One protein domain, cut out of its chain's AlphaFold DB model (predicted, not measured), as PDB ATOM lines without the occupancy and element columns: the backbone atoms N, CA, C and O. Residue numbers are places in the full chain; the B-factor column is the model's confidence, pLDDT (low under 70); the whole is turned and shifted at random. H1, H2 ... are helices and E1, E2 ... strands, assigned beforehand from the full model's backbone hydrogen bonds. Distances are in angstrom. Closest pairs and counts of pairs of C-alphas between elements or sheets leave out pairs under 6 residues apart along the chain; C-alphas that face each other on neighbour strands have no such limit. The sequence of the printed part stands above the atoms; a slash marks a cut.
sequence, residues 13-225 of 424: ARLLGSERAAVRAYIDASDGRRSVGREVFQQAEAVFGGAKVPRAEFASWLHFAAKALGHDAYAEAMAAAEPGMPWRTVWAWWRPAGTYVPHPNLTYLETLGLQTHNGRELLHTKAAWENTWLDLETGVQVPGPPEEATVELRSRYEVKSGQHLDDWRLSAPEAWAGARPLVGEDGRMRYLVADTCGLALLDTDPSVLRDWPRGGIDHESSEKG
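This is residues 13 to 225 of the 424 residues of an uncharacterized protein of Streptomyces inhibens (UniProt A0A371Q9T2). A four-stranded sheet, E1 E7 E6 E5, stands in the middle, with the helical hairpin H4 and H5 on its H4 side and H3, H1 and H2 beyond H4. Past the other side of this sheet a small separate sheet, E2 E3 E4, makes the far part, so helices, sheet and second sheet follow each other along the longest axis. The printed part has 213 residues, with eight named helices and seven named strands in the order H1 H2 H3 H4 H5 E1 E2 E3 E4 H6 E5 E6 E7 H7 H8. Both sheets are antiparallel, and the class is mixed, helices and strands. The whole is compact, with a radius of gyration of the C-alphas of 17.5 A and spans of 58 by 39 by 29 A.

The larger sheet has E1, residues 88 to 94, E7, 198 to 203, E6, 189 to 195, 19.7 A long, and E5, 180 to 183. The other has E2, 110 to 117, 19.9 A, E3, 120 to 126, 19.0 A, and E4, 131 to 135. The helices are H4, 55 to 68, 19.9 A, H5, 72 to 81, H3, 36 to 48, 18.0 A, H1, 13 to 17, H2, 20 to 29, H6, 154 to 157, H7, 206 to 210, and H8, 220 to 224. C-alpha 13 is at (50.436, -38.234, 41.575) and C-alpha 224 at (32.515, -21.867, 29.484).

E5, E6 and E7 form a meander, each strand the antiparallel neighbour of the one before; N 182 and O 190 are 2.7 A apart, N 193 and O 200 2.8 A. E1 is antiparallel to E7, with N 90 and O 201 2.8 A apart. H4 is over E1 at a height over the sheet of 9.5 A, along the strands at 24 degrees on the local plane. The hub H4 touches H5 at a shallow tilt of 10 degrees, opposite ways, closest at C-alphas 63 and 75, 4.8 A. H3 touches H4 about perpendicular, at 74 degrees, closest at C-alphas 44 and 65, 5.1 A. With residues 55 to 59 alone H4 touches H1, C-alphas 16 and 55 being closest at 6.3 A. H2 and H3 are close but not clearly touching, C-alphas 27 and 38 at 7.1 A. H3 touches H8 with residues 46 to 48 alone, closest at C-alphas 48 and 222, 4.6 A. H7 is not on either sheet. E2 E3 E4 is a second meander, with N 115 and O 122 2.9 A apart and N 123 and O 134 2.8 A; H6 only grazes both sheets. Every O i to N i+4 pair is within hydrogen-bond range in H1, H2, H3, H4, H5, H7 and H8; H6 is too short for one.

The C-alphas farthest apart, of Ala 29 and Glu 148, are 58.2 A apart. The printed part has no cut. The links E1 to E2, E4 to H6 and H6 to E5 are long. Residues 28 to 34 stand free. The pLDDT is under 70 at residues 31 to 32, 111 to 112, 149 to 162 and 185.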
ATOM      1  N   ALA A  13      51.174 -37.722  40.425       95.06
ATOM      2  CA  ALA A  13      50.436 -38.234  41.575       95.06
ATOM      3  C   ALA A  13      50.110 -37.121  42.579       95.06
ATOM      4  O   ALA A  13      48.996 -37.096  43.123       95.06
ATOM      5  N   ARG A  14      51.052 -36.187  42.791       94.69
ATOM      6  CA  ARG A  14      50.840 -34.976  43.603       94.69
ATOM      7  C   ARG A  14      49.866 -34.019  42.939       94.69
ATOM      8  O   ARG A  14      48.979 -33.515  43.627       94.69
ATOM      9  N   LEU A  15      49.985 -33.804  41.628       96.31
ATOM     10  CA  LEU A  15      49.063 -32.958  40.870       96.31
ATOM     11  C   LEU A  15      47.617 -33.435  41.038       96.31
ATOM     12  O   LEU A  15      46.751 -32.660  41.432       96.31
ATOM     13  N   LEU A  16      47.370 -34.731  40.831       96.94
ATOM     14  CA  LEU A  16      46.051 -35.346  41.000       96.94
ATOM     15  C   LEU A  16      45.550 -35.366  42.452       96.94
ATOM     16  O   LEU A  16      44.364 -35.582  42.698       96.94
ATOM     17  N   GLY A  17      46.452 -35.248  43.430       94.31
ATOM     18  CA  GLY A  17      46.108 -35.143  44.851       94.31
ATOM     19  C   GLY A  17      45.807 -33.711  45.297       94.31
ATOM     20  O   GLY A  17      45.315 -33.511  46.404       94.31
ATOM     21  N   SER A  18      46.104 -32.725  44.451       95.19
ATOM     22  CA  SER A  18      46.018 -31.309  44.785       95.19
ATOM     23  C   SER A  18      44.684 -30.699  44.364       95.19
ATOM     24  O   SER A  18      44.114 -31.018  43.322       95.19
ATOM     25  N   GLU A  19      44.204 -29.741  45.153       94.94
ATOM     26  CA  GLU A  19      43.054 -28.919  44.778       94.94
ATOM     27  C   GLU A  19      43.396 -28.059  43.554       94.94
ATOM     28  O   GLU A  19      44.313 -27.236  43.603       94.94
ATOM     29  N   ARG A  20      42.622 -28.173  42.467       95.06
ATOM     30  CA  ARG A  20      42.887 -27.435  41.213       95.06
ATOM     31  C   ARG A  20      42.959 -25.915  41.404       95.06
ATOM     32  O   ARG A  20      43.747 -25.246  40.747       95.06
ATOM     33  N   ALA A  21      42.191 -25.362  42.347       94.81
ATOM     34  CA  ALA A  21      42.272 -23.940  42.691       94.81
ATOM     35  C   ALA A  21      43.623 -23.552  43.322       94.81
ATOM     36  O   ALA A  21      44.135 -22.469  43.050       94.81
ATOM     37  N   ALA A  22      44.216 -24.436  44.131       94.12
ATOM     38  CA  ALA A  22      45.546 -24.227  44.695       94.12
ATOM     39  C   ALA A  22      46.636 -24.354  43.620       94.12
ATOM     40  O   ALA A  22      47.584 -23.573  43.627       94.12
ATOM     41  N   VAL A  23      46.466 -25.272  42.660       94.44
ATOM     42  CA  VAL A  23      47.365 -25.405  41.500       94.44
ATOM     43  C   VAL A  23      47.339 -24.139  40.640       94.44
ATOM     44  O   VAL A  23      48.399 -23.608  40.321       94.44
ATOM     45  N   ARG A  24      46.155 -23.588  40.338       93.75
ATOM     46  CA  ARG A  24      46.031 -22.294  39.639       93.75
ATOM     47  C   ARG A  24      46.743 -21.166  40.382       93.75
ATOM     48  O   ARG A  24      47.562 -20.477  39.788       93.75
ATOM     49  N   ALA A  25      46.493 -21.030  41.687       92.56
ATOM     50  CA  ALA A  25      47.145 -20.007  42.504       92.56
ATOM     51  C   ALA A  25      48.676 -20.162  42.527       92.56
ATOM     52  O   ALA A  25      49.399 -19.168  42.507       92.56
ATOM     53  N   TYR A  26      49.175 -21.401  42.536       91.50
ATOM     54  CA  TYR A  26      50.602 -21.687  42.414       91.50
ATOM     55  C   TYR A  26      51.158 -21.265  41.049       91.50
ATOM     56  O   TYR A  26      52.190 -20.596  40.998       91.50
ATOM     57  N   ILE A  27      50.469 -21.594  39.949       91.12
ATOM     58  CA  ILE A  27      50.858 -21.182  38.591       91.12
ATOM     59  C   ILE A  27      50.910 -19.652  38.480       91.12
ATOM     60  O   ILE A  27      51.904 -19.119  37.985       91.12
ATOM     61  N   ASP A  28      49.889 -18.948  38.980       89.44
ATOM     62  CA  ASP A  28      49.829 -17.481  38.964       89.44
ATOM     63  C   ASP A  28      50.970 -16.839  39.771       89.44
ATOM     64  O   ASP A  28      51.484 -15.794  39.381       89.44
ATOM     65  N   ALA A  29      51.399 -17.470  40.868       88.00
ATOM     66  CA  ALA A  29      52.500 -16.992  41.707       88.00
ATOM     67  C   ALA A  29      53.905 -17.335  41.167       88.00
ATOM     68  O   ALA A  29      54.899 -16.846  41.700       88.00
ATOM     69  N   SER A  30      54.012 -18.182  40.138       80.88
ATOM     70  CA  SER A  30      55.290 -18.719  39.638       80.88
ATOM     71  C   SER A  30      55.984 -17.843  38.576       80.88
ATOM     72  O   SER A  30      56.870 -18.336  37.872       80.88
ATOM     73  N   ASP A  31      55.577 -16.574  38.420       68.56
ATOM     74  CA  ASP A  31      56.173 -15.550  37.533       68.56
ATOM     75  C   ASP A  31      56.585 -16.060  36.138       68.56
ATOM     76  O   ASP A  31      57.649 -15.758  35.601       68.56
ATOM     77  N   GLY A  32      55.732 -16.872  35.510       65.06
ATOM     78  CA  GLY A  32      55.943 -17.269  34.119       65.06
ATOM     79  C   GLY A  32      56.922 -18.429  33.895       65.06
ATOM     80  O   GLY A  32      57.126 -18.789  32.735       65.06
ATOM     81  N   ARG A  33      57.459 -19.089  34.934       75.56
ATOM     82  CA  ARG A  33      58.312 -20.281  34.749       75.56
ATOM     83  C   ARG A  33      57.561 -21.377  33.982       75.56
ATOM     84  O   ARG A  33      56.445 -21.755  34.349       75.56
ATOM     85  N   ARG A  34      58.168 -21.879  32.902       80.69
ATOM     86  CA  ARG A  34      57.622 -23.000  32.124       80.69
ATOM     87  C   ARG A  34      57.948 -24.330  32.780       80.69
ATOM     88  O   ARG A  34      59.049 -24.520  33.295       80.69
ATOM     89  N   SER A  35      56.976 -25.229  32.748       89.75
ATOM     90  CA  SER A  35      57.124 -26.642  33.080       89.75
ATOM     91  C   SER A  35      56.083 -27.427  32.291       89.75
ATOM     92  O   SER A  35      55.004 -26.904  32.003       89.75
ATOM     93  N   VAL A  36      56.395 -28.684  31.982       93.62
ATOM     94  CA  VAL A  36      55.483 -29.580  31.259       93.62
ATOM     95  C   VAL A  36      54.146 -29.696  31.990       93.62
ATOM     96  O   VAL A  36      53.097 -29.487  31.390       93.62
ATOM     97  N   GLY A  37      54.156 -29.926  33.306       94.94
ATOM     98  CA  GLY A  37      52.912 -30.047  34.066       94.94
ATOM     99  C   GLY A  37      52.074 -28.773  34.109       94.94
ATOM    100  O   GLY A  37      50.849 -28.864  34.157       94.94
ATOM    101  N   ARG A  38      52.697 -27.585  34.041       93.81
ATOM    102  CA  ARG A  38      51.960 -26.323  33.880       93.81
ATOM    103  C   ARG A  38      51.203 -26.307  32.557       93.81
ATOM    104  O   ARG A  38      50.008 -26.033  32.558       93.81
ATOM    105  N   GLU A  39      51.904 -26.569  31.456       94.50
ATOM    106  CA  GLU A  39      51.329 -26.563  30.107       94.50
ATOM    107  C   GLU A  39      50.185 -27.577  30.012       94.50
ATOM    108  O   GLU A  39      49.078 -27.217  29.624       94.50
ATOM    109  N   VAL A  40      50.414 -28.802  30.492       96.94
ATOM    110  CA  VAL A  40      49.411 -29.875  30.530       96.94
ATOM    111  C   VAL A  40      48.193 -29.492  31.371       96.94
ATOM    112  O   VAL A  40      47.063 -29.684  30.931       96.94
ATOM    113  N   PHE A  41      48.391 -28.926  32.566       96.75
ATOM    114  CA  PHE A  41      47.282 -28.506  33.424       96.75
ATOM    115  C   PHE A  41      46.446 -27.399  32.775       96.75
ATOM    116  O   PHE A  41      45.221 -27.500  32.729       96.75
ATOM    117  N   GLN A  42      47.095 -26.350  32.258       95.56
ATOM    118  CA  GLN A  42      46.388 -25.237  31.624       95.56
ATOM    119  C   GLN A  42      45.671 -25.689  30.345       95.56
ATOM    120  O   GLN A  42      44.546 -25.259  30.111       95.56
ATOM    121  N   GLN A  43      46.282 -26.579  29.557       96.38
ATOM    122  CA  GLN A  43      45.678 -27.130  28.345       96.38
ATOM    123  C   GLN A  43      44.475 -28.025  28.664       96.38
ATOM    124  O   GLN A  43      43.448 -27.924  27.998       96.38
ATOM    125  N   ALA A  44      44.551 -28.850  29.712       97.69
ATOM    126  CA  ALA A  44      43.415 -29.654  30.157       97.69
ATOM    127  C   ALA A  44      42.232 -28.770  30.579       97.69
ATOM    128  O   ALA A  44      41.106 -29.009  30.155       97.69
ATOM    129  N   GLU A  45      42.471 -27.716  31.365       96.88
ATOM    130  CA  GLU A  45      41.394 -26.795  31.753       96.88
ATOM    131  C   GLU A  45      40.903 -25.920  30.589       96.88
ATOM    132  O   GLU A  45      39.751 -25.503  30.606       96.88
ATOM    133  N   ALA A  46      41.726 -25.646  29.573       96.00
ATOM    134  CA  ALA A  46      41.293 -24.921  28.377       96.00
ATOM    135  C   ALA A  46      40.357 -25.757  27.490       96.00
ATOM    136  O   ALA A  46      39.364 -25.227  27.004       96.00
ATOM    137  N   VAL A  47      40.640 -27.054  27.323       96.50
ATOM    138  CA  VAL A  47      39.828 -27.961  26.491       96.50
ATOM    139  C   VAL A  47      38.579 -28.453  27.228       96.50
ATOM    140  O   VAL A  47      37.488 -28.447  26.670       96.50
ATOM    141  N   PHE A  48      38.716 -28.880  28.487       97.00
ATOM    142  CA  PHE A  48      37.633 -29.530  29.244       97.00
ATOM    143  C   PHE A  48      36.918 -28.583  30.227       97.00
ATOM    144  O   PHE A  48      35.861 -28.906  30.776       97.00
ATOM    145  N   GLY A  49      37.475 -27.395  30.465       95.06
ATOM    146  CA  GLY A  49      36.923 -26.394  31.375       95.06
ATOM    147  C   GLY A  49      37.160 -26.672  32.865       95.06
ATOM    148  O   GLY A  49      38.111 -27.333  33.288       95.06
ATOM    149  N   GLY A  50      36.278 -26.114  33.700       94.75
ATOM    150  CA  GLY A  50      36.388 -26.100  35.163       94.75
ATOM    151  C   GLY A  50      35.487 -27.067  35.945       94.75
ATOM    152  O   GLY A  50      35.469 -26.986  37.179       94.75
ATOM    153  N   ALA A  51      34.734 -27.965  35.296       95.62
ATOM    154  CA  ALA A  51      33.791 -28.874  35.960       95.62
ATOM    155  C   ALA A  51      34.461 -29.691  37.065       95.62
ATOM    156  O   ALA A  51      35.594 -30.150  36.931       95.62
ATOM    157  N   LYS A  52      33.767 -29.853  38.196       95.25
ATOM    158  CA  LYS A  52      34.243 -30.674  39.314       95.25
ATOM    159  C   LYS A  52      34.018 -32.147  38.987       95.25
ATOM    160  O   LYS A  52      32.915 -32.648  39.180       95.25
ATOM    161  N   VAL A  53      35.073 -32.811  38.536       96.88
ATOM    162  CA  VAL A  53      35.059 -34.228  38.162       96.88
ATOM    163  C   VAL A  53      35.843 -35.090  39.160       96.88
ATOM    164  O   VAL A  53      36.658 -34.559  39.924       96.88
ATOM    165  N   PRO A  54      35.611 -36.415  39.200       96.50
ATOM    166  CA  PRO A  54      36.437 -37.336  39.974       96.50
ATOM    167  C   PRO A  54      37.910 -37.284  39.551       96.50
ATOM    168  O   PRO A  54      38.230 -36.997  38.399       96.50
ATOM    169  N   ARG A  55      38.812 -37.658  40.470       97.44
ATOM    170  CA  ARG A  55      40.263 -37.740  40.217       97.44
ATOM    171  C   ARG A  55      40.599 -38.522  38.940       97.44
ATOM    172  O   ARG A  55      41.407 -38.056  38.148       97.44
ATOM    173  N   ALA A  56      39.959 -39.674  38.747       97.81
ATOM    174  CA  ALA A  56      40.158 -40.528  37.580       97.81
ATOM    175  C   ALA A  56      39.810 -39.843  36.254       97.81
ATOM    176  O   ALA A  56      40.542 -39.973  35.281       97.81
ATOM    177  N   GLU A  57      38.728 -39.072  36.217       98.25
ATOM    178  CA  GLU A  57      38.328 -38.352  35.010       98.25
ATOM    179  C   GLU A  57      39.246 -37.159  34.737       98.25
ATOM    180  O   GLU A  57      39.672 -36.945  33.605       98.25
ATOM    181  N   PHE A  58      39.645 -36.438  35.790       98.50
ATOM    182  CA  PHE A  58      40.630 -35.369  35.654       98.50
ATOM    183  C   PHE A  58      41.986 -35.891  35.153       98.50
ATOM    184  O   PHE A  58      42.661 -35.216  34.377       98.50
ATOM    185  N   ALA A  59      42.377 -37.109  35.541       98.69
ATOM    186  CA  ALA A  59      43.565 -37.760  34.999       98.69
ATOM    187  C   ALA A  59      43.443 -38.025  33.490       98.69
ATOM    188  O   ALA A  59      44.414 -37.784  32.776       98.69
ATOM    189  N   SER A  60      42.266 -38.413  32.984       98.69
ATOM    190  CA  SER A  60      42.028 -38.530  31.538       98.69
ATOM    191  C   SER A  60      42.182 -37.191  30.814       98.69
ATOM    192  O   SER A  60      42.800 -37.140  29.752       98.69
ATOM    193  N   TRP A  61      41.702 -36.090  31.403       98.56
ATOM    194  CA  TRP A  61      41.877 -34.749  30.828       98.56
ATOM    195  C   TRP A  61      43.354 -34.355  30.729       98.56
ATOM    196  O   TRP A  61      43.811 -33.888  29.686       98.56
ATOM    197  N   LEU A  62      44.122 -34.571  31.802       98.75
ATOM    198  CA  LEU A  62      45.560 -34.289  31.824       98.75
ATOM    199  C   LEU A  62      46.334 -35.208  30.874       98.75
ATOM    200  O   LEU A  62      47.264 -34.760  30.209       98.75
ATOM    201  N   HIS A  63      45.945 -36.479  30.784       98.75
ATOM    202  CA  HIS A  63      46.528 -37.430  29.846       98.75
ATOM    203  C   HIS A  63      46.313 -36.979  28.397       98.75
ATOM    204  O   HIS A  63      47.250 -36.979  27.602       98.75
ATOM    205  N   PHE A  64      45.103 -36.536  28.056       98.75
ATOM    206  CA  PHE A  64      44.805 -35.971  26.743       98.75
ATOM    207  C   PHE A  64      45.615 -34.725  26.445       98.75
ATOM    208  O   PHE A  64      46.252 -34.661  25.399       98.75
ATOM    209  N   ALA A  65      45.641 -33.768  27.371       98.25
ATOM    210  CA  ALA A  65      46.410 -32.544  27.204       98.25
ATOM    211  C   ALA A  65      47.904 -32.836  27.000       98.25
ATOM    212  O   ALA A  65      48.532 -32.238  26.132       98.25
ATOM    213  N   ALA A  66      48.468 -33.796  27.739       98.31
ATOM    214  CA  ALA A  66      49.847 -34.232  27.545       98.31
ATOM    215  C   ALA A  66      50.078 -34.833  26.153       98.31
ATOM    216  O   ALA A  66      51.053 -34.469  25.503       98.31
ATOM    217  N   LYS A  67      49.174 -35.689  25.663       98.38
ATOM    218  CA  LYS A  67      49.284 -36.284  24.321       98.38
ATOM    219  C   LYS A  67      49.121 -35.248  23.207       98.38
ATOM    220  O   LYS A  67      49.910 -35.265  22.273       98.38
ATOM    221  N   ALA A  68      48.171 -34.321  23.334       96.56
ATOM    222  CA  ALA A  68      47.959 -33.237  22.371       96.56
ATOM    223  C   ALA A  68      49.162 -32.279  22.283       96.56
ATOM    224  O   ALA A  68      49.462 -31.757  21.217       96.56
ATOM    225  N   LEU A  69      49.879 -32.077  23.392       95.25
ATOM    226  CA  LEU A  69      51.097 -31.260  23.445       95.25
ATOM    227  C   LEU A  69      52.384 -32.035  23.088       95.25
ATOM    228  O   LEU A  69      53.465 -31.453  23.122       95.25
ATOM    229  N   GLY A  70      52.305 -33.340  22.796       95.62
ATOM    230  CA  GLY A  70      53.477 -34.183  22.509       95.62
ATOM    231  C   GLY A  70      54.316 -34.576  23.737       95.62
ATOM    232  O   GLY A  70      55.439 -35.062  23.605       95.62
ATOM    233  N   HIS A  71      53.791 -34.406  24.953       97.38
ATOM    234  CA  HIS A  71      54.460 -34.745  26.215       97.38
ATOM    235  C   HIS A  71      54.221 -36.210  26.621       97.38
ATOM    236  O   HIS A  71      53.725 -36.491  27.716       97.38
ATOM    237  N   ASP A  72      54.591 -37.164  25.757       97.38
ATOM    238  CA  ASP A  72      54.306 -38.600  25.935       97.38
ATOM    239  C   ASP A  72      54.795 -39.158  27.280       97.38
ATOM    240  O   ASP A  72      54.065 -39.863  27.971       97.38
ATOM    241  N   ALA A  73      56.006 -38.793  27.710       97.75
ATOM    242  CA  ALA A  73      56.547 -39.256  28.989       97.75
ATOM    243  C   ALA A  73      55.698 -38.798  30.191       97.75
ATOM    244  O   ALA A  73      55.560 -39.531  31.173       97.75
ATOM    245  N   TYR A  74      55.116 -37.598  30.116       98.06
ATOM    246  CA  TYR A  74      54.227 -37.084  31.155       98.06
ATOM    247  C   TYR A  74      52.852 -37.760  31.094       98.06
ATOM    248  O   TYR A  74      52.280 -38.058  32.142       98.06
ATOM    249  N   ALA A  75      52.346 -38.065  29.893       98.38
ATOM    250  CA  ALA A  75      51.119 -38.840  29.709       98.38
ATOM    251  C   ALA A  75      51.242 -40.249  30.320       98.38
ATOM    252  O   ALA A  75      50.388 -40.650  31.109       98.38
ATOM    253  N   GLU A  76      52.347 -40.955  30.064       98.19
ATOM    254  CA  GLU A  76      52.614 -42.277  30.650       98.19
ATOM    255  C   GLU A  76      52.730 -42.217  32.180       98.19
ATOM    256  O   GLU A  76      52.175 -43.055  32.898       98.19
ATOM    257  N   ALA A  77      53.402 -41.191  32.709       98.12
ATOM    258  CA  ALA A  77      53.485 -40.977  34.150       98.12
ATOM    259  C   ALA A  77      52.107 -40.672  34.771       98.12
ATOM    260  O   ALA A  77      51.806 -41.158  35.864       98.12
ATOM    261  N   MET A  78      51.245 -39.931  34.067       98.19
ATOM    262  CA  MET A  78      49.851 -39.703  34.461       98.19
ATOM    263  C   MET A  78      49.056 -41.011  34.473       98.19
ATOM    264  O   MET A  78      48.361 -41.301  35.449       98.19
ATOM    265  N   ALA A  79      49.220 -41.847  33.445       97.88
ATOM    266  CA  ALA A  79      48.541 -43.133  33.357       97.88
ATOM    267  C   ALA A  79      48.958 -44.114  34.459       97.88
ATOM    268  O   ALA A  79      48.126 -44.856  34.985       97.88
ATOM    269  N   ALA A  80      50.234 -44.090  34.845       97.94
ATOM    270  CA  ALA A  80      50.738 -44.860  35.974       97.94
ATOM    271  C   ALA A  80      50.202 -44.346  37.323       97.94
ATOM    272  O   ALA A  80      49.938 -45.146  38.222       97.94
ATOM    273  N   ALA A  81      50.034 -43.027  37.472       98.00
ATOM    274  CA  ALA A  81      49.549 -42.398  38.701       98.00
ATOM    275  C   ALA A  81      48.041 -42.590  38.946       98.00
ATOM    276  O   ALA A  81      47.594 -42.497  40.094       98.00
ATOM    277  N   GLU A  82      47.265 -42.849  37.892       97.81
ATOM    278  CA  GLU A  82      45.827 -43.106  37.976       97.81
ATOM    279  C   GLU A  82      45.378 -44.167  36.960       97.81
ATOM    280  O   GLU A  82      44.864 -43.846  35.888       97.81
ATOM    281  N   PRO A  83      45.531 -45.464  37.279       95.50
ATOM    282  CA  PRO A  83      45.121 -46.532  36.373       95.50
ATOM    283  C   PRO A  83      43.613 -46.560  36.087       95.50
ATOM    284  O   PRO A  83      43.226 -47.094  35.049       95.50
ATOM    285  N   GLY A  84      42.791 -45.992  36.984       96.00
ATOM    286  CA  GLY A  84      41.327 -46.005  36.940       96.00
ATOM    287  C   GLY A  84      40.684 -44.944  36.044       96.00
ATOM    288  O   GLY A  84      39.498 -44.668  36.206       96.00
ATOM    289  N   MET A  85      41.442 -44.329  35.134       97.38
ATOM    290  CA  MET A  85      40.924 -43.394  34.132       97.38
ATOM    291  C   MET A  85      39.787 -44.017  33.298       97.38
ATOM    292  O   MET A  85      39.969 -45.126  32.787       97.38
ATOM    293  N   PRO A  86      38.653 -43.316  33.088       95.75
ATOM    294  CA  PRO A  86      37.559 -43.820  32.253       95.75
ATOM    295  C   PRO A  86      37.978 -44.022  30.789       95.75
ATOM    296  O   PRO A  86      37.434 -44.883  30.100       95.75
ATOM    297  N   TRP A  87      38.964 -43.255  30.325       96.00
ATOM    298  CA  TRP A  87      39.559 -43.389  29.000       96.00
ATOM    299  C   TRP A  87      41.019 -42.923  29.000       96.00
ATOM    300  O   TRP A  87      41.430 -42.101  29.824       96.00
ATOM    301  N   ARG A  88      41.808 -43.445  28.061       97.12
ATOM    302  CA  ARG A  88      43.200 -43.058  27.796       97.12
ATOM    303  C   ARG A  88      43.334 -42.600  26.358       97.12
ATOM    304  O   ARG A  88      42.730 -43.178  25.466       97.12
ATOM    305  N   THR A  89      44.152 -41.590  26.121       98.06
ATOM    306  CA  THR A  89      44.421 -41.105  24.763       98.06
ATOM    307  C   THR A  89      45.512 -41.947  24.114       98.06
ATOM    308  O   THR A  89      46.649 -41.931  24.572       98.06
ATOM    309  N   VAL A  90      45.209 -42.647  23.027       96.38
ATOM    310  CA  VAL A  90      46.232 -43.344  22.231       96.38
ATOM    311  C   VAL A  90      47.098 -42.309  21.508       96.38
ATOM    312  O   VAL A  90      48.321 -42.295  21.651       96.38
ATOM    313  N   TRP A  91      46.447 -41.380  20.814       97.25
ATOM    314  CA  TRP A  91      47.052 -40.224  20.156       97.25
ATOM    315  C   TRP A  91      46.023 -39.096  20.032       97.25
ATOM    316  O   TRP A  91      44.814 -39.338  20.093       97.25
ATOM    317  N   ALA A  92      46.509 -37.865  19.880       96.75
ATOM    318  CA  ALA A  92      45.692 -36.681  19.637       96.75
ATOM    319  C   ALA A  92      46.412 -35.784  18.625       96.75
ATOM    320  O   ALA A  92      47.466 -35.232  18.932       96.75
ATOM    321  N   TRP A  93      45.849 -35.660  17.425       94.19
ATOM    322  CA  TRP A  93      46.248 -34.654  16.446       94.19
ATOM    323  C   TRP A  93      45.289 -33.479  16.609       94.19
ATOM    324  O   TRP A  93      44.194 -33.471  16.051       94.19
ATOM    325  N   TRP A  94      45.652 -32.565  17.505       93.88
ATOM    326  CA  TRP A  94      44.719 -31.626  18.117       93.88
ATOM    327  C   TRP A  94      45.366 -30.262  18.320       93.88
ATOM    328  O   TRP A  94      46.490 -30.187  18.818       93.88
ATOM    329  N   ARG A  95      44.655 -29.189  17.968       93.75
ATOM    330  CA  ARG A  95      45.125 -27.809  18.100       93.75
ATOM    331  C   ARG A  95      45.292 -27.439  19.582       93.75
ATOM    332  O   ARG A  95      44.313 -27.461  20.331       93.75
ATOM    333  N   PRO A  96      46.498 -27.078  20.051       93.94
ATOM    334  CA  PRO A  96      46.667 -26.608  21.421       93.94
ATOM    335  C   PRO A  96      45.991 -25.246  21.631       93.94
ATOM    336  O   PRO A  96      46.047 -24.373  20.765       93.94
ATOM    337  N   ALA A  97      45.397 -25.035  22.805       92.94
ATOM    338  CA  ALA A  97      44.729 -23.780  23.126       92.94
ATOM    339  C   ALA A  97      45.774 -22.683  23.354       92.94
ATOM    340  O   ALA A  97      46.813 -22.918  23.968       92.94
ATOM    341  N   GLY A  98      45.515 -21.483  22.850       89.50
ATOM    342  CA  GLY A  98      46.447 -20.360  22.870       89.50
ATOM    343  C   GLY A  98      47.675 -20.547  21.976       89.50
ATOM    344  O   GLY A  98      48.645 -19.801  22.129       89.50
ATOM    345  N   THR A  99      47.658 -21.538  21.074       87.69
ATOM    346  CA  THR A  99      48.659 -21.694  20.010       87.69
ATOM    347  C   THR A  99      47.988 -21.548  18.650       87.69
ATOM    348  O   THR A  99      46.995 -22.210  18.357       87.69
ATOM    349  N   TYR A 100      48.571 -20.698  17.811       88.69
ATOM    350  CA  TYR A 100      48.130 -20.451  16.441       88.69
ATOM    351  C   TYR A 100      49.003 -21.275  15.497       88.69
ATOM    352  O   TYR A 100      50.125 -20.876  15.167       88.69
ATOM    353  N   VAL A 101      48.513 -22.466  15.154       88.94
ATOM    354  CA  VAL A 101      49.193 -23.473  14.329       88.94
ATOM    355  C   VAL A 101      48.426 -23.700  13.027       88.94
ATOM    356  O   VAL A 101      47.206 -23.569  13.011       88.94
ATOM    357  N   PRO A 102      49.125 -24.057  11.938       83.31
ATOM    358  CA  PRO A 102      48.493 -24.289  10.640       83.31
ATOM    359  C   PRO A 102      47.720 -25.615  10.591       83.31
ATOM    360  O   PRO A 102      46.816 -25.757   9.775       83.31
ATOM    361  N   HIS A 103      48.075 -26.558  11.472       85.81
ATOM    362  CA  HIS A 103      47.547 -27.916  11.525       85.81
ATOM    363  C   HIS A 103      47.154 -28.303  12.956       85.81
ATOM    364  O   HIS A 103      47.860 -27.927  13.899       85.81
ATOM    365  N   PRO A 104      46.120 -29.142  13.139       86.56
ATOM    366  CA  PRO A 104      45.180 -29.597  12.109       86.56
ATOM    367  C   PRO A 104      44.246 -28.466  11.640       86.56
ATOM    368  O   PRO A 104      43.882 -27.614  12.447       86.56
ATOM    369  N   ASN A 105      43.830 -28.494  10.374       81.88
ATOM    370  CA  ASN A 105      42.713 -27.711   9.841       81.88
ATOM    371  C   ASN A 105      41.655 -28.674   9.298       81.88
ATOM    372  O   ASN A 105      41.809 -29.276   8.230       81.88
ATOM    373  N   LEU A 106      40.595 -28.852  10.084       81.75
ATOM    374  CA  LEU A 106      39.533 -29.833   9.852       81.75
ATOM    375  C   LEU A 106      38.211 -29.158   9.483       81.75
ATOM    376  O   LEU A 106      37.151 -29.778   9.571       81.75
ATOM    377  N   THR A 107      38.270 -27.904   9.040       77.31
ATOM    378  CA  THR A 107      37.109 -27.178   8.526       77.31
ATOM    379  C   THR A 107      36.419 -27.992   7.419       77.31
ATOM    380  O   THR A 107      37.057 -28.453   6.463       77.31
ATOM    381  N   TYR A 108      35.105 -28.192   7.559       75.56
ATOM    382  CA  TYR A 108      34.284 -29.076   6.716       75.56
ATOM    383  C   TYR A 108      34.802 -30.516   6.604       75.56
ATOM    384  O   TYR A 108      34.762 -31.119   5.529       75.56
ATOM    385  N   LEU A 109      35.294 -31.079   7.709       79.19
ATOM    386  CA  LEU A 109      35.768 -32.455   7.749       79.19
ATOM    387  C   LEU A 109      34.717 -33.448   7.232       79.19
ATOM    388  O   LEU A 109      33.701 -33.735   7.867       79.19
ATOM    389  N   GLU A 110      35.061 -34.098   6.130       71.69
ATOM    390  CA  GLU A 110      34.478 -35.343   5.671       71.69
ATOM    391  C   GLU A 110      35.417 -36.485   6.083       71.69
ATOM    392  O   GLU A 110      36.520 -36.664   5.555       71.69
ATOM    393  N   THR A 111      34.992 -37.295   7.056       65.00
ATOM    394  CA  THR A 111      35.743 -38.509   7.400       65.00
ATOM    395  C   THR A 111      35.501 -39.559   6.316       65.00
ATOM    396  O   THR A 111      34.494 -40.268   6.339       65.00
ATOM    397  N   LEU A 112      36.428 -39.661   5.363       60.94
ATOM    398  CA  LEU A 112      36.298 -40.530   4.187       60.94
ATOM    399  C   LEU A 112      36.546 -42.017   4.475       60.94
ATOM    400  O   LEU A 112      36.284 -42.867   3.626       60.94
ATOM    401  N   GLY A 113      36.942 -42.357   5.700       72.75
ATOM    402  CA  GLY A 113      36.846 -43.713   6.224       72.75
ATOM    403  C   GLY A 113      38.182 -44.322   6.619       72.75
ATOM    404  O   GLY A 113      39.240 -43.703   6.562       72.75
ATOM    405  N   LEU A 114      38.097 -45.566   7.083       80.44
ATOM    406  CA  LEU A 114      39.250 -46.371   7.462       80.44
ATOM    407  C   LEU A 114      39.667 -47.223   6.271       80.44
ATOM    408  O   LEU A 114      38.809 -47.771   5.573       80.44
ATOM    409  N   GLN A 115      40.968 -47.359   6.056       84.06
ATOM    410  CA  GLN A 115      41.517 -48.132   4.950       84.06
ATOM    411  C   GLN A 115      42.685 -48.996   5.399       84.06
ATOM    412  O   GLN A 115      43.403 -48.642   6.326       84.06
ATOM    413  N   THR A 116      42.906 -50.127   4.733       83.94
ATOM    414  CA  THR A 116      44.134 -50.907   4.936       83.94
ATOM    415  C   THR A 116      45.121 -50.645   3.809       83.94
ATOM    416  O   THR A 116      44.780 -50.809   2.640       83.94
ATOM    417  N   HIS A 117      46.368 -50.327   4.155       84.38
ATOM    418  CA  HIS A 117      47.468 -50.215   3.203       84.38
ATOM    419  C   HIS A 117      48.758 -50.800   3.787       84.38
ATOM    420  O   HIS A 117      49.139 -50.487   4.911       84.38
ATOM    421  N   ASN A 118      49.430 -51.686   3.040       85.06
ATOM    422  CA  ASN A 118      50.650 -52.386   3.476       85.06
ATOM    423  C   ASN A 118      50.546 -53.037   4.873       85.06
ATOM    424  O   ASN A 118      51.508 -53.059   5.635       85.06
ATOM    425  N   GLY A 119      49.364 -53.567   5.207       83.12
ATOM    426  CA  GLY A 119      49.098 -54.208   6.499       83.12
ATOM    427  C   GLY A 119      48.881 -53.244   7.670       83.12
ATOM    428  O   GLY A 119      48.803 -53.709   8.801       83.12
ATOM    429  N   ARG A 120      48.775 -51.935   7.417       87.75
ATOM    430  CA  ARG A 120      48.423 -50.911   8.410       87.75
ATOM    431  C   ARG A 120      47.013 -50.405   8.180       87.75
ATOM    432  O   ARG A 120      46.577 -50.308   7.032       87.75
ATOM    433  N   GLU A 121      46.324 -50.063   9.257       88.50
ATOM    434  CA  GLU A 121      45.053 -49.351   9.187       88.50
ATOM    435  C   GLU A 121      45.324 -47.850   9.191       88.50
ATOM    436  O   GLU A 121      46.018 -47.336  10.065       88.50
ATOM    437  N   LEU A 122      44.794 -47.162   8.191       90.31
ATOM    438  CA  LEU A 122      44.943 -45.734   7.993       90.31
ATOM    439  C   LEU A 122      43.579 -45.060   8.122       90.31
ATOM    440  O   LEU A 122      42.571 -45.567   7.617       90.31
ATOM    441  N   LEU A 123      43.559 -43.907   8.776       88.94
ATOM    442  CA  LEU A 123      42.435 -42.988   8.787       88.94
ATOM    443  C   LEU A 123      42.638 -41.960   7.678       88.94
ATOM    444  O   LEU A 123      43.639 -41.246   7.674       88.94
ATOM    445  N   HIS A 124      41.679 -41.892   6.757       88.25
ATOM    446  CA  HIS A 124      41.634 -40.866   5.724       88.25
ATOM    447  C   HIS A 124      40.678 -39.751   6.140       88.25
ATOM    448  O   HIS A 124      39.481 -39.987   6.350       88.25
ATOM    449  N   THR A 125      41.203 -38.534   6.241       84.50
ATOM    450  CA  THR A 125      40.426 -37.329   6.529       84.50
ATOM    451  C   THR A 125      40.557 -36.339   5.391       84.50
ATOM    452  O   THR A 125      41.670 -36.005   4.978       84.50
ATOM    453  N   LYS A 126      39.418 -35.851   4.906       82.75
ATOM    454  CA  LYS A 126      39.364 -34.780   3.921       82.75
ATOM    455  C   LYS A 126      38.663 -33.586   4.541       82.75
ATOM    456  O   LYS A 126      37.497 -33.677   4.896       82.75
ATOM    457  N   ALA A 127      39.382 -32.490   4.654       80.81
ATOM    458  CA  ALA A 127      38.871 -31.176   4.998       80.81
ATOM    459  C   ALA A 127      38.958 -30.269   3.763       80.81
ATOM    460  O   ALA A 127      39.520 -30.660   2.733       80.81
ATOM    461  N   ALA A 128      38.422 -29.052   3.856       76.19
ATOM    462  CA  ALA A 128      38.498 -28.080   2.763       76.19
ATOM    463  C   ALA A 128      39.945 -27.757   2.354       76.19
ATOM    464  O   ALA A 128      40.223 -27.527   1.178       76.19
ATOM    465  N   TRP A 129      40.861 -27.800   3.321       74.06
ATOM    466  CA  TRP A 129      42.242 -27.358   3.155       74.06
ATOM    467  C   TRP A 129      43.284 -28.452   3.364       74.06
ATOM    468  O   TRP A 129      44.467 -28.229   3.122       74.06
ATOM    469  N   GLU A 130      42.863 -29.617   3.852       75.94
ATOM    470  CA  GLU A 130      43.765 -30.690   4.250       75.94
ATOM    471  C   GLU A 130      43.240 -32.035   3.778       75.94
ATOM    472  O   GLU A 130      42.094 -32.413   4.016       75.94
ATOM    473  N   ASN A 131      44.113 -32.783   3.116       82.06
ATOM    474  CA  ASN A 131      43.878 -34.177   2.797       82.06
ATOM    475  C   ASN A 131      44.944 -35.001   3.513       82.06
ATOM    476  O   ASN A 131      46.086 -35.079   3.059       82.06
ATOM    477  N   THR A 132      44.560 -35.584   4.644       85.88
ATOM    478  CA  THR A 132      45.505 -36.161   5.598       85.88
ATOM    479  C   THR A 132      45.248 -37.645   5.783       85.88
ATOM    480  O   THR A 132      44.109 -38.119   5.831       85.88
ATOM    481  N   TRP A 133      46.347 -38.386   5.889       89.12
ATOM    482  CA  TRP A 133      46.355 -39.805   6.196       89.12
ATOM    483  C   TRP A 133      47.092 -40.017   7.501       89.12
ATOM    484  O   TRP A 133      48.256 -39.638   7.628       89.12
ATOM    485  N   LEU A 134      46.416 -40.634   8.460       91.38
ATOM    486  CA  LEU A 134      46.988 -40.956   9.760       91.38
ATOM    487  C   LEU A 134      47.090 -42.465   9.900       91.38
ATOM    488  O   LEU A 134      46.137 -43.189   9.614       91.38
ATOM    489  N   ASP A 135      48.226 -42.947  10.382       92.06
ATOM    490  CA  ASP A 135      48.323 -44.305  10.900       92.06
ATOM    491  C   ASP A 135      47.396 -44.431  12.121       92.06
ATOM    492  O   ASP A 135      47.549 -43.706  13.102       92.06
ATOM    493  N   LEU A 136      46.396 -45.314  12.060       90.50
ATOM    494  CA  LEU A 136      45.349 -45.392  13.084       90.50
ATOM    495  C   LEU A 136      45.904 -45.817  14.448       90.50
ATOM    496  O   LEU A 136      45.334 -45.466  15.478       90.50
ATOM    497  N   GLU A 137      46.988 -46.588  14.484       89.94
ATOM    498  CA  GLU A 137      47.571 -47.060  15.738       89.94
ATOM    499  C   GLU A 137      48.355 -45.951  16.445       89.94
ATOM    500  O   GLU A 137      48.291 -45.835  17.668       89.94
ATOM    501  N   THR A 138      49.060 -45.120  15.679       91.88
ATOM    502  CA  THR A 138      50.037 -44.161  16.214       91.88
ATOM    503  C   THR A 138      49.617 -42.698  16.101       91.88
ATOM    504  O   THR A 138      50.164 -41.859  16.810       91.88
ATOM    505  N   GLY A 139      48.664 -42.378  15.226       91.69
ATOM    506  CA  GLY A 139      48.252 -41.011  14.903       91.69
ATOM    507  C   GLY A 139      49.277 -40.241  14.071       91.69
ATOM    508  O   GLY A 139      49.119 -39.041  13.872       91.69
ATOM    509  N   VAL A 140      50.339 -40.901  13.599       91.44
ATOM    510  CA  VAL A 140      51.387 -40.270  12.792       91.44
ATOM    511  C   VAL A 140      50.873 -40.042  11.374       91.44
ATOM    512  O   VAL A 140      50.301 -40.947  10.764       91.44
ATOM    513  N   GLN A 141      51.122 -38.846  10.838       89.06
ATOM    514  CA  GLN A 141      50.852 -38.546   9.437       89.06
ATOM    515  C   GLN A 141      51.731 -39.401   8.521       89.06
ATOM    516  O   GLN A 141      52.946 -39.511   8.710       89.06
ATOM    517  N   VAL A 142      51.115 -40.007   7.514       88.94
ATOM    518  CA  VAL A 142      51.787 -40.838   6.515       88.94
ATOM    519  C   VAL A 142      51.422 -40.373   5.107       88.94
ATOM    520  O   VAL A 142      50.370 -39.764   4.915       88.94
ATOM    521  N   PRO A 143      52.250 -40.661   4.090       86.44
ATOM    522  CA  PRO A 143      51.851 -40.450   2.707       86.44
ATOM    523  C   PRO A 143      50.578 -41.234   2.376       86.44
ATOM    524  O   PRO A 143      50.425 -42.387   2.792       86.44
ATOM    525  N   GLY A 144      49.693 -40.618   1.595       82.81
ATOM    526  CA  GLY A 144      48.490 -41.284   1.118       82.81
ATOM    527  C   GLY A 144      48.822 -42.484   0.218       82.81
ATOM    528  O   GLY A 144      49.752 -42.404  -0.592       82.81
ATOM    529  N   PRO A 145      48.094 -43.606   0.340       83.31
ATOM    530  CA  PRO A 145      48.214 -44.716  -0.595       83.31
ATOM    531  C   PRO A 145      47.795 -44.291  -2.017       83.31
ATOM    532  O   PRO A 145      46.950 -43.407  -2.165       83.31
ATOM    533  N   PRO A 146      48.324 -44.943  -3.073       82.62
ATOM    534  CA  PRO A 146      47.777 -44.809  -4.423       82.62
ATOM    535  C   PRO A 146      46.283 -45.137  -4.421       82.62
ATOM    536  O   PRO A 146      45.876 -46.088  -3.749       82.62
ATOM    537  N   GLU A 147      45.479 -44.390  -5.176       74.44
ATOM    538  CA  GLU A 147      44.012 -44.499  -5.171       74.44
ATOM    539  C   GLU A 147      43.549 -45.946  -5.427       74.44
ATOM    540  O   GLU A 147      42.711 -46.486  -4.701       74.44
ATOM    541  N   GLU A 148      44.190 -46.633  -6.374       74.81
ATOM    542  CA  GLU A 148      43.924 -48.024  -6.745       74.81
ATOM    543  C   GLU A 148      44.355 -49.084  -5.711       74.81
ATOM    544  O   GLU A 148      43.984 -50.252  -5.838       74.81
ATOM    545  N   ALA A 149      45.152 -48.712  -4.706       69.56
ATOM    546  CA  ALA A 149      45.703 -49.624  -3.699       69.56
ATOM    547  C   ALA A 149      44.900 -49.637  -2.387       69.56
ATOM    548  O   ALA A 149      45.318 -50.274  -1.414       69.56
ATOM    549  N   THR A 150      43.776 -48.921  -2.348       64.75
ATOM    550  CA  THR A 150      42.952 -48.734  -1.156       64.75
ATOM    551  C   THR A 150      41.850 -49.786  -1.046       64.75
ATOM    552  O   THR A 150      41.189 -50.147  -2.019       64.75
ATOM    553  N   VAL A 151      41.641 -50.304   0.166       66.44
ATOM    554  CA  VAL A 151      40.501 -51.172   0.489       66.44
ATOM    555  C   VAL A 151      39.752 -50.545   1.655       66.44
ATOM    556  O   VAL A 151      40.284 -50.466   2.763       66.44
ATOM    557  N   GLU A 152      38.521 -50.095   1.407       69.44
ATOM    558  CA  GLU A 152      37.668 -49.513   2.443       69.44
ATOM    559  C   GLU A 152      37.323 -50.539   3.540       69.44
ATOM    560  O   GLU A 152      36.775 -51.612   3.276       69.44
ATOM    561  N   LEU A 153      37.536 -50.168   4.803       66.56
ATOM    562  CA  LEU A 153      37.173 -50.944   5.996       66.56
ATOM    563  C   LEU A 153      35.727 -50.662   6.458       66.56
ATOM    564  O   LEU A 153      35.450 -50.612   7.659       66.56
ATOM    565  N   ARG A 154      34.771 -50.481   5.531       59.03
ATOM    566  CA  ARG A 154      33.373 -50.131   5.881       59.03
ATOM    567  C   ARG A 154      32.698 -51.166   6.794       59.03
ATOM    568  O   ARG A 154      31.978 -50.799   7.710       59.03
ATOM    569  N   SER A 155      32.962 -52.458   6.607       53.34
ATOM    570  CA  SER A 155      32.223 -53.527   7.300       53.34
ATOM    571  C   SER A 155      32.702 -53.862   8.719       53.34
ATOM    572  O   SER A 155      31.927 -54.433   9.484       53.34
ATOM    573  N   ARG A 156      33.948 -53.533   9.097       55.50
ATOM    574  CA  ARG A 156      34.503 -53.870  10.429       55.50
ATOM    575  C   ARG A 156      34.116 -52.871  11.519       55.50
ATOM    576  O   ARG A 156      34.054 -53.233  12.688       55.50
ATOM    577  N   TYR A 157      33.837 -51.632  11.122       59.09
ATOM    578  CA  TYR A 157      33.699 -50.494  12.031       59.09
ATOM    579  C   TYR A 157      32.292 -49.872  12.039       59.09
ATOM    580  O   TYR A 157      32.060 -48.899  12.750       59.09
ATOM    581  N   GLU A 158      31.337 -50.439  11.291       57.91
ATOM    582  CA  GLU A 158      29.900 -50.164  11.440       57.91
ATOM    583  C   GLU A 158      29.323 -50.995  12.598       57.91
ATOM    584  O   GLU A 158      28.545 -51.938  12.415       57.91
ATOM    585  N   VAL A 159      29.720 -50.677  13.830       56.75
ATOM    586  CA  VAL A 159      29.145 -51.329  15.010       56.75
ATOM    587  C   VAL A 159      27.760 -50.732  15.271       56.75
ATOM    588  O   VAL A 159      27.626 -49.710  15.929       56.75
ATOM    589  N   LYS A 160      26.698 -51.387  14.783       54.91
ATOM    590  CA  LYS A 160      25.302 -50.975  15.055       54.91
ATOM    591  C   LYS A 160      24.856 -51.170  16.516       54.91
ATOM    592  O   LYS A 160      23.735 -50.804  16.849       54.91
ATOM    593  N   SER A 161      25.671 -51.804  17.365       57.97
ATOM    594  CA  SER A 161      25.282 -52.221  18.724       57.97
ATOM    595  C   SER A 161      26.424 -52.172  19.755       57.97
ATOM    596  O   SER A 161      26.503 -53.043  20.622       57.97
ATOM    597  N   GLY A 162      27.345 -51.211  19.630       66.19
ATOM    598  CA  GLY A 162      28.447 -50.988  20.577       66.19
ATOM    599  C   GLY A 162      28.034 -50.052  21.713       66.19
ATOM    600  O   GLY A 162      27.067 -49.314  21.564       66.19
ATOM    601  N   GLN A 163      28.750 -50.084  22.844       81.19
ATOM    602  CA  GLN A 163      28.591 -49.046  23.870       81.19
ATOM    603  C   GLN A 163      29.232 -47.761  23.359       81.19
ATOM    604  O   GLN A 163      30.399 -47.770  22.952       81.19
ATOM    605  N   HIS A 164      28.468 -46.682  23.362       88.12
ATOM    606  CA  HIS A 164      28.924 -45.366  22.944       88.12
ATOM    607  C   HIS A 164      29.538 -44.631  24.137       88.12
ATOM    608  O   HIS A 164      29.224 -44.927  25.290       88.12
ATOM    609  N   LEU A 165      30.454 -43.694  23.880       90.81
ATOM    610  CA  LEU A 165      31.136 -42.981  24.961       90.81
ATOM    611  C   LEU A 165      30.162 -42.119  25.791       90.81
ATOM    612  O   LEU A 165      30.360 -41.957  26.995       90.81
ATOM    613  N   ASP A 166      29.072 -41.649  25.181       92.75
ATOM    614  CA  ASP A 166      27.972 -40.929  25.831       92.75
ATOM    615  C   ASP A 166      27.053 -41.818  26.686       92.75
ATOM    616  O   ASP A 166      26.225 -41.310  27.441       92.75
ATOM    617  N   ASP A 167      27.223 -43.141  26.683       93.19
ATOM    618  CA  ASP A 167      26.510 -43.986  27.640       93.19
ATOM    619  C   ASP A 167      26.962 -43.692  29.086       93.19
ATOM    620  O   ASP A 167      26.224 -43.930  30.053       93.19
ATOM    621  N   TRP A 168      28.189 -43.195  29.265       95.19
ATOM    622  CA  TRP A 168      28.774 -42.871  30.562       95.19
ATOM    623  C   TRP A 168      28.648 -41.394  30.891       95.19
ATOM    624  O   TRP A 168      28.734 -40.531  30.028       95.19
ATOM    625  N   ARG A 169      28.477 -41.112  32.185       96.56
ATOM    626  CA  ARG A 169      28.501 -39.752  32.701       96.56
ATOM    627  C   ARG A 169      29.942 -39.253  32.709       96.56
ATOM    628  O   ARG A 169      30.722 -39.671  33.568       96.56
ATOM    629  N   LEU A 170      30.257 -38.369  31.777       96.88
ATOM    630  CA  LEU A 170      31.562 -37.727  31.629       96.88
ATOM    631  C   LEU A 170      31.353 -36.233  31.395       96.88
ATOM    632  O   LEU A 170      30.322 -35.822  30.874       96.88
ATOM    633  N   SER A 171      32.329 -35.419  31.758       97.06
ATOM    634  CA  SER A 171      32.418 -34.017  31.388       97.06
ATOM    635  C   SER A 171      33.537 -33.854  30.361       97.06
ATOM    636  O   SER A 171      34.712 -34.119  30.630       97.06
ATOM    637  N   ALA A 172      33.141 -33.514  29.141       96.50
ATOM    638  CA  ALA A 172      34.007 -33.439  27.971       96.50
ATOM    639  C   ALA A 172      33.363 -32.563  26.884       96.50
ATOM    640  O   ALA A 172      32.153 -32.345  26.952       96.50
ATOM    641  N   PRO A 173      34.134 -32.085  25.888       96.38
ATOM    642  CA  PRO A 173      33.578 -31.395  24.725       96.38
ATOM    643  C   PRO A 173      32.478 -32.201  24.029       96.38
ATOM    644  O   PRO A 173      32.486 -33.434  24.070       96.38
ATOM    645  N   GLU A 174      31.558 -31.515  23.346       94.44
ATOM    646  CA  GLU A 174      30.412 -32.140  22.667       94.44
ATOM    647  C   GLU A 174      30.840 -33.263  21.706       94.44
ATOM    648  O   GLU A 174      30.207 -34.320  21.671       94.44
ATOM    649  N   ALA A 175      31.979 -33.106  21.022       92.38
ATOM    650  CA  ALA A 175      32.540 -34.112  20.120       92.38
ATOM    651  C   ALA A 175      32.771 -35.496  20.764       92.38
ATOM    652  O   ALA A 175      32.748 -36.510  20.062       92.38
ATOM    653  N   TRP A 176      32.938 -35.586  22.091       95.19
ATOM    654  CA  TRP A 176      33.043 -36.878  22.784       95.19
ATOM    655  C   TRP A 176      31.731 -37.664  22.731       95.19
ATOM    656  O   TRP A 176      31.770 -38.894  22.734       95.19
ATOM    657  N   ALA A 177      30.579 -36.989  22.654       92.31
ATOM    658  CA  ALA A 177      29.290 -37.660  22.523       92.31
ATOM    659  C   ALA A 177      29.131 -38.307  21.141       92.31
ATOM    660  O   ALA A 177      28.589 -39.402  21.016       92.31
ATOM    661  N   GLY A 178      29.679 -37.659  20.110       88.62
ATOM    662  CA  GLY A 178      29.725 -38.167  18.738       88.62
ATOM    663  C   GLY A 178      30.861 -39.158  18.461       88.62
ATOM    664  O   GLY A 178      31.026 -39.575  17.313       88.62
ATOM    665  N   ALA A 179      31.652 -39.538  19.472       91.62
ATOM    666  CA  ALA A 179      32.844 -40.351  19.272       91.62
ATOM    667  C   ALA A 179      32.498 -41.716  18.661       91.62
ATOM    668  O   ALA A 179      31.723 -42.510  19.207       91.62
ATOM    669  N   ARG A 180      33.106 -42.013  17.511       88.44
ATOM    670  CA  ARG A 180      32.807 -43.214  16.738       88.44
ATOM    671  C   ARG A 180      33.508 -44.430  17.354       88.44
ATOM    672  O   ARG A 180      34.741 -44.450  17.385       88.44
ATOM    673  N   PRO A 181      32.773 -45.472  17.781       88.00
ATOM    674  CA  PRO A 181      33.384 -46.678  18.317       88.00
ATOM    675  C   PRO A 181      34.082 -47.478  17.210       88.00
ATOM    676  O   PRO A 181      33.522 -47.707  16.136       88.00
ATOM    677  N   LEU A 182      35.293 -47.944  17.498       85.00
ATOM    678  CA  LEU A 182      36.126 -48.768  16.636       85.00
ATOM    679  C   LEU A 182      36.516 -50.053  17.376       85.00
ATOM    680  O   LEU A 182      37.075 -49.992  18.468       85.00
ATOM    681  N   VAL A 183      36.231 -51.221  16.796       79.19
ATOM    682  CA  VAL A 183      36.666 -52.517  17.349       79.19
ATOM    683  C   VAL A 183      37.910 -52.959  16.597       79.19
ATOM    684  O   VAL A 183      37.815 -53.302  15.419       79.19
ATOM    685  N   GLY A 184      39.060 -52.946  17.268       70.88
ATOM    686  CA  GLY A 184      40.303 -53.458  16.691       70.88
ATOM    687  C   GLY A 184      40.257 -54.975  16.478       70.88
ATOM    688  O   GLY A 184      39.413 -55.676  17.040       70.88
ATOM    689  N   GLU A 185      41.200 -55.518  15.701       69.50
ATOM    690  CA  GLU A 185      41.317 -56.976  15.499       69.50
ATOM    691  C   GLU A 185      41.557 -57.750  16.808       69.50
ATOM    692  O   GLU A 185      41.205 -58.924  16.922       69.50
ATOM    693  N   ASP A 186      42.114 -57.082  17.818       71.25
ATOM    694  CA  ASP A 186      42.321 -57.611  19.166       71.25
ATOM    695  C   ASP A 186      41.059 -57.587  20.049       71.25
ATOM    696  O   ASP A 186      41.095 -58.029  21.200       71.25
ATOM    697  N   GLY A 187      39.937 -57.088  19.522       73.75
ATOM    698  CA  GLY A 187      38.664 -56.967  20.223       73.75
ATOM    699  C   GLY A 187      38.595 -55.802  21.212       73.75
ATOM    700  O   GLY A 187      37.574 -55.667  21.891       73.75
ATOM    701  N   ARG A 188      39.634 -54.957  21.312       76.75
ATOM    702  CA  ARG A 188      39.578 -53.737  22.127       76.75
ATOM    703  C   ARG A 188      38.697 -52.692  21.456       76.75
ATOM    704  O   ARG A 188      38.723 -52.518  20.238       76.75
ATOM    705  N   MET A 189      37.914 -52.002  22.280       84.75
ATOM    706  CA  MET A 189      37.055 -50.909  21.848       84.75
ATOM    707  C   MET A 189      37.802 -49.590  22.016       84.75
ATOM    708  O   MET A 189      38.149 -49.203  23.126       84.75
ATOM    709  N   ARG A 190      38.018 -48.906  20.897       90.75
ATOM    710  CA  ARG A 190      38.555 -47.549  20.838       90.75
ATOM    711  C   ARG A 190      37.478 -46.585  20.360       90.75
ATOM    712  O   ARG A 190      36.484 -47.011  19.779       90.75
ATOM    713  N   TYR A 191      37.676 -45.294  20.570       92.00
ATOM    714  CA  TYR A 191      36.742 -44.251  20.156       92.00
ATOM    715  C   TYR A 191      37.491 -43.182  19.378       92.00
ATOM    716  O   TYR A 191      38.419 -42.574  19.909       92.00
ATOM    717  N   LEU A 192      37.106 -42.974  18.120       92.75
ATOM    718  CA  LEU A 192      37.610 -41.875  17.307       92.75
ATOM    719  C   LEU A 192      36.742 -40.644  17.558       92.75
ATOM    720  O   LEU A 192      35.569 -40.618  17.183       92.75
ATOM    721  N   VAL A 193      37.332 -39.643  18.193       93.69
ATOM    722  CA  VAL A 193      36.760 -38.309  18.354       93.69
ATOM    723  C   VAL A 193      37.168 -37.469  17.152       93.69
ATOM    724  O   VAL A 193      38.344 -37.461  16.778       93.69
ATOM    725  N   ALA A 194      36.198 -36.767  16.575       90.88
ATOM    726  CA  ALA A 194      36.417 -35.771  15.542       90.88
ATOM    727  C   ALA A 194      35.736 -34.469  15.957       90.88
ATOM    728  O   ALA A 194      34.546 -34.466  16.268       90.88
ATOM    729  N   ASP A 195      36.513 -33.399  15.980       89.31
ATOM    730  CA  ASP A 195      36.114 -32.048  16.350       89.31
ATOM    731  C   ASP A 195      36.764 -31.070  15.368       89.31
ATOM    732  O   ASP A 195      37.742 -31.419  14.699       89.31
ATOM    733  N   THR A 196      36.266 -29.840  15.297       85.56
ATOM    734  CA  THR A 196      36.918 -28.796  14.495       85.56
ATOM    735  C   THR A 196      38.335 -28.514  14.998       85.56
ATOM    736  O   THR A 196      39.246 -28.310  14.203       85.56
ATOM    737  N   CYS A 197      38.578 -28.646  16.305       89.12
ATOM    738  CA  CYS A 197      39.906 -28.482  16.885       89.12
ATOM    739  C   CYS A 197      40.865 -29.653  16.619       89.12
ATOM    740  O   CYS A 197      42.060 -29.524  16.907       89.12
ATOM    741  N   GLY A 198      40.392 -30.815  16.155       92.19
ATOM    742  CA  GLY A 198      41.272 -31.959  15.939       92.19
ATOM    743  C   GLY A 198      40.629 -33.342  15.965       92.19
ATOM    744  O   GLY A 198      39.423 -33.530  16.115       92.19
ATOM    745  N   LEU A 199      41.499 -34.348  15.874       94.00
ATOM    746  CA  LEU A 199      41.166 -35.766  15.968       94.00
ATOM    747  C   LEU A 199      41.869 -36.401  17.163       94.00
ATOM    748  O   LEU A 199      43.038 -36.121  17.443       94.00
ATOM    749  N   ALA A 200      41.198 -37.338  17.823       96.06
ATOM    750  CA  ALA A 200      41.827 -38.152  18.853       96.06
ATOM    751  C   ALA A 200      41.295 -39.579  18.849       96.06
ATOM    752  O   ALA A 200      40.106 -39.815  18.643       96.06
ATOM    753  N   LEU A 201      42.176 -40.532  19.140       95.69
ATOM    754  CA  LEU A 201      41.790 -41.916  19.376       95.69
ATOM    755  C   LEU A 201      41.915 -42.230  20.857       95.69
ATOM    756  O   LEU A 201      42.987 -42.098  21.450       95.69
ATOM    757  N   LEU A 202      40.811 -42.661  21.450       96.12
ATOM    758  CA  LEU A 202      40.722 -42.998  22.862       96.12
ATOM    759  C   LEU A 202      40.607 -44.511  23.029       96.12
ATOM    760  O   LEU A 202      39.915 -45.167  22.256       96.12
ATOM    761  N   ASP A 203      41.253 -45.060  24.048       93.69
ATOM    762  CA  ASP A 203      41.091 -46.441  24.499       93.69
ATOM    763  C   ASP A 203      40.355 -46.438  25.840       93.69
ATOM    764  O   ASP A 203      40.602 -45.574  26.690       93.69
ATOM    765  N   THR A 204      39.449 -47.389  26.048       91.56
ATOM    766  CA  THR A 204      38.727 -47.525  27.317       91.56
ATOM    767  C   THR A 204      39.013 -48.865  27.971       91.56
ATOM    768  O   THR A 204      39.258 -49.870  27.306       91.56
ATOM    769  N   ASP A 205      38.969 -48.895  29.303       89.56
ATOM    770  CA  ASP A 205      39.068 -50.139  30.060       89.56
ATOM    771  C   ASP A 205      37.659 -50.598  30.482       89.56
ATOM    772  O   ASP A 205      37.032 -49.966  31.342       89.56
ATOM    773  N   PRO A 206      37.142 -51.719  29.938       88.12
ATOM    774  CA  PRO A 206      35.823 -52.234  30.299       88.12
ATOM    775  C   PRO A 206      35.667 -52.561  31.788       88.12
ATOM    776  O   PRO A 206      34.542 -52.622  32.289       88.12
ATOM    777  N   SER A 207      36.765 -52.825  32.503       89.81
ATOM    778  CA  SER A 207      36.735 -53.071  33.945       89.81
ATOM    779  C   SER A 207      36.500 -51.786  34.736       89.81
ATOM    780  O   SER A 207      35.680 -51.801  35.650       89.81
ATOM    781  N   VAL A 208      37.120 -50.675  34.327       92.00
ATOM    782  CA  VAL A 208      36.892 -49.341  34.902       92.00
ATOM    783  C   VAL A 208      35.473 -48.870  34.589       92.00
ATOM    784  O   VAL A 208      34.727 -48.457  35.477       92.00
ATOM    785  N   LEU A 209      35.063 -48.992  33.326       91.69
ATOM    786  CA  LEU A 209      33.773 -48.492  32.850       91.69
ATOM    787  C   LEU A 209      32.560 -49.294  33.332       91.69
ATOM    788  O   LEU A 209      31.429 -48.810  33.240       91.69
ATOM    789  N   ARG A 210      32.767 -50.506  33.858       90.88
ATOM    790  CA  ARG A 210      31.700 -51.321  34.456       90.88
ATOM    791  C   ARG A 210      31.030 -50.610  35.627       90.88
ATOM    792  O   ARG A 210      29.806 -50.650  35.729       90.88
ATOM    793  N   ASP A 211      31.839 -49.979  36.470       91.25
ATOM    794  CA  ASP A 211      31.396 -49.330  37.704       91.25
ATOM    795  C   ASP A 211      31.273 -47.804  37.541       91.25
ATOM    796  O   ASP A 211      30.909 -47.096  38.485       91.25
ATOM    797  N   TRP A 212      31.546 -47.283  36.340       95.19
ATOM    798  CA  TRP A 212      31.441 -45.860  36.049       95.19
ATOM    799  C   TRP A 212      29.970 -45.418  35.927       95.19
ATOM    800  O   TRP A 212      29.162 -46.130  35.317       95.19
ATOM    801  N   PRO A 213      29.586 -44.247  36.476       95.25
ATOM    802  CA  PRO A 213      28.214 -43.765  36.385       95.25
ATOM    803  C   PRO A 213      27.741 -43.617  34.934       95.25
ATOM    804  O   PRO A 213      28.491 -43.196  34.058       95.25
ATOM    805  N   ARG A 214      26.467 -43.927  34.686       94.88
ATOM    806  CA  ARG A 214      25.801 -43.710  33.391       94.88
ATOM    807  C   ARG A 214      25.157 -42.327  33.353       94.88
ATOM    808  O   ARG A 214      24.712 -41.856  34.404       94.88
ATOM    809  N   GLY A 215      25.073 -41.702  32.175       92.31
ATOM    810  CA  GLY A 215      24.291 -40.467  32.035       92.31
ATOM    811  C   GLY A 215      24.778 -39.379  31.078       92.31
ATOM    812  O   GLY A 215      24.486 -38.225  31.379       92.31
ATOM    813  N   GLY A 216      25.446 -39.692  29.965       94.06
ATOM    814  CA  GLY A 216      25.722 -38.682  28.935       94.06
ATOM    815  C   GLY A 216      26.976 -37.842  29.152       94.06
ATOM    816  O   GLY A 216      27.553 -37.793  30.240       94.06
ATOM    817  N   ILE A 217      27.352 -37.121  28.097       96.25
ATOM    818  CA  ILE A 217      28.414 -36.115  28.133       96.25
ATOM    819  C   ILE A 217      27.850 -34.758  28.581       96.25
ATOM    820  O   ILE A 217      26.901 -34.243  27.991       96.25
ATOM    821  N   ASP A 218      28.463 -34.166  29.604       96.56
ATOM    822  CA  ASP A 218      28.261 -32.785  30.047       96.56
ATOM    823  C   ASP A 218      29.360 -31.874  29.471       96.56
ATOM    824  O   ASP A 218      30.497 -31.856  29.958       96.56
ATOM    825  N   HIS A 219      29.002 -31.113  28.436       95.81
ATOM    826  CA  HIS A 219      29.888 -30.200  27.710       95.81
ATOM    827  C   HIS A 219      29.798 -28.741  28.186       95.81
ATOM    828  O   HIS A 219      30.541 -27.891  27.696       95.81
ATOM    829  N   GLU A 220      28.969 -28.422  29.193       95.44
ATOM    830  CA  GLU A 220      28.806 -27.029  29.646       95.44
ATOM    831  C   GLU A 220      30.123 -26.421  30.148       95.44
ATOM    832  O   GLU A 220      30.335 -25.208  30.120       95.44
ATOM    833  N   SER A 221      30.990 -27.263  30.707       94.25
ATOM    834  CA  SER A 221      32.276 -26.841  31.244       94.25
ATOM    835  C   SER A 221      33.240 -26.406  30.144       94.25
ATOM    836  O   SER A 221      33.861 -25.353  30.285       94.25
ATOM    837  N   SER A 222      33.342 -27.172  29.057       93.81
ATOM    838  CA  SER A 222      34.205 -26.842  27.918       93.81
ATOM    839  C   SER A 222      33.742 -25.574  27.204       93.81
ATOM    840  O   SER A 222      34.578 -24.741  26.877       93.81
ATOM    841  N   GLU A 223      32.431 -25.358  27.057       93.12
ATOM    842  CA  GLU A 223      31.888 -24.136  26.432       93.12
ATOM    843  C   GLU A 223      32.165 -22.869  27.250       93.12
ATOM    844  O   GLU A 223      32.389 -21.792  26.700       93.12
ATOM    845  N   LYS A 224      32.165 -22.981  28.586       92.69
ATOM    846  CA  LYS A 224      32.515 -21.867  29.484       92.69
ATOM    847  C   LYS A 224      34.018 -21.576  29.483       92.69
ATOM    848  O   LYS A 224      34.411 -20.458  29.814       92.69
ATOM    849  N   GLY A 225      34.840 -22.567  29.139       88.06
ATOM    850  CA  GLY A 225      36.295 -22.477  29.107       88.06
ATOM    851  C   GLY A 225      36.984 -22.608  30.460       88.06
ATOM    852  O   GLY A 225      36.401 -22.987  31.483       88.06
TER     853      GLY A 225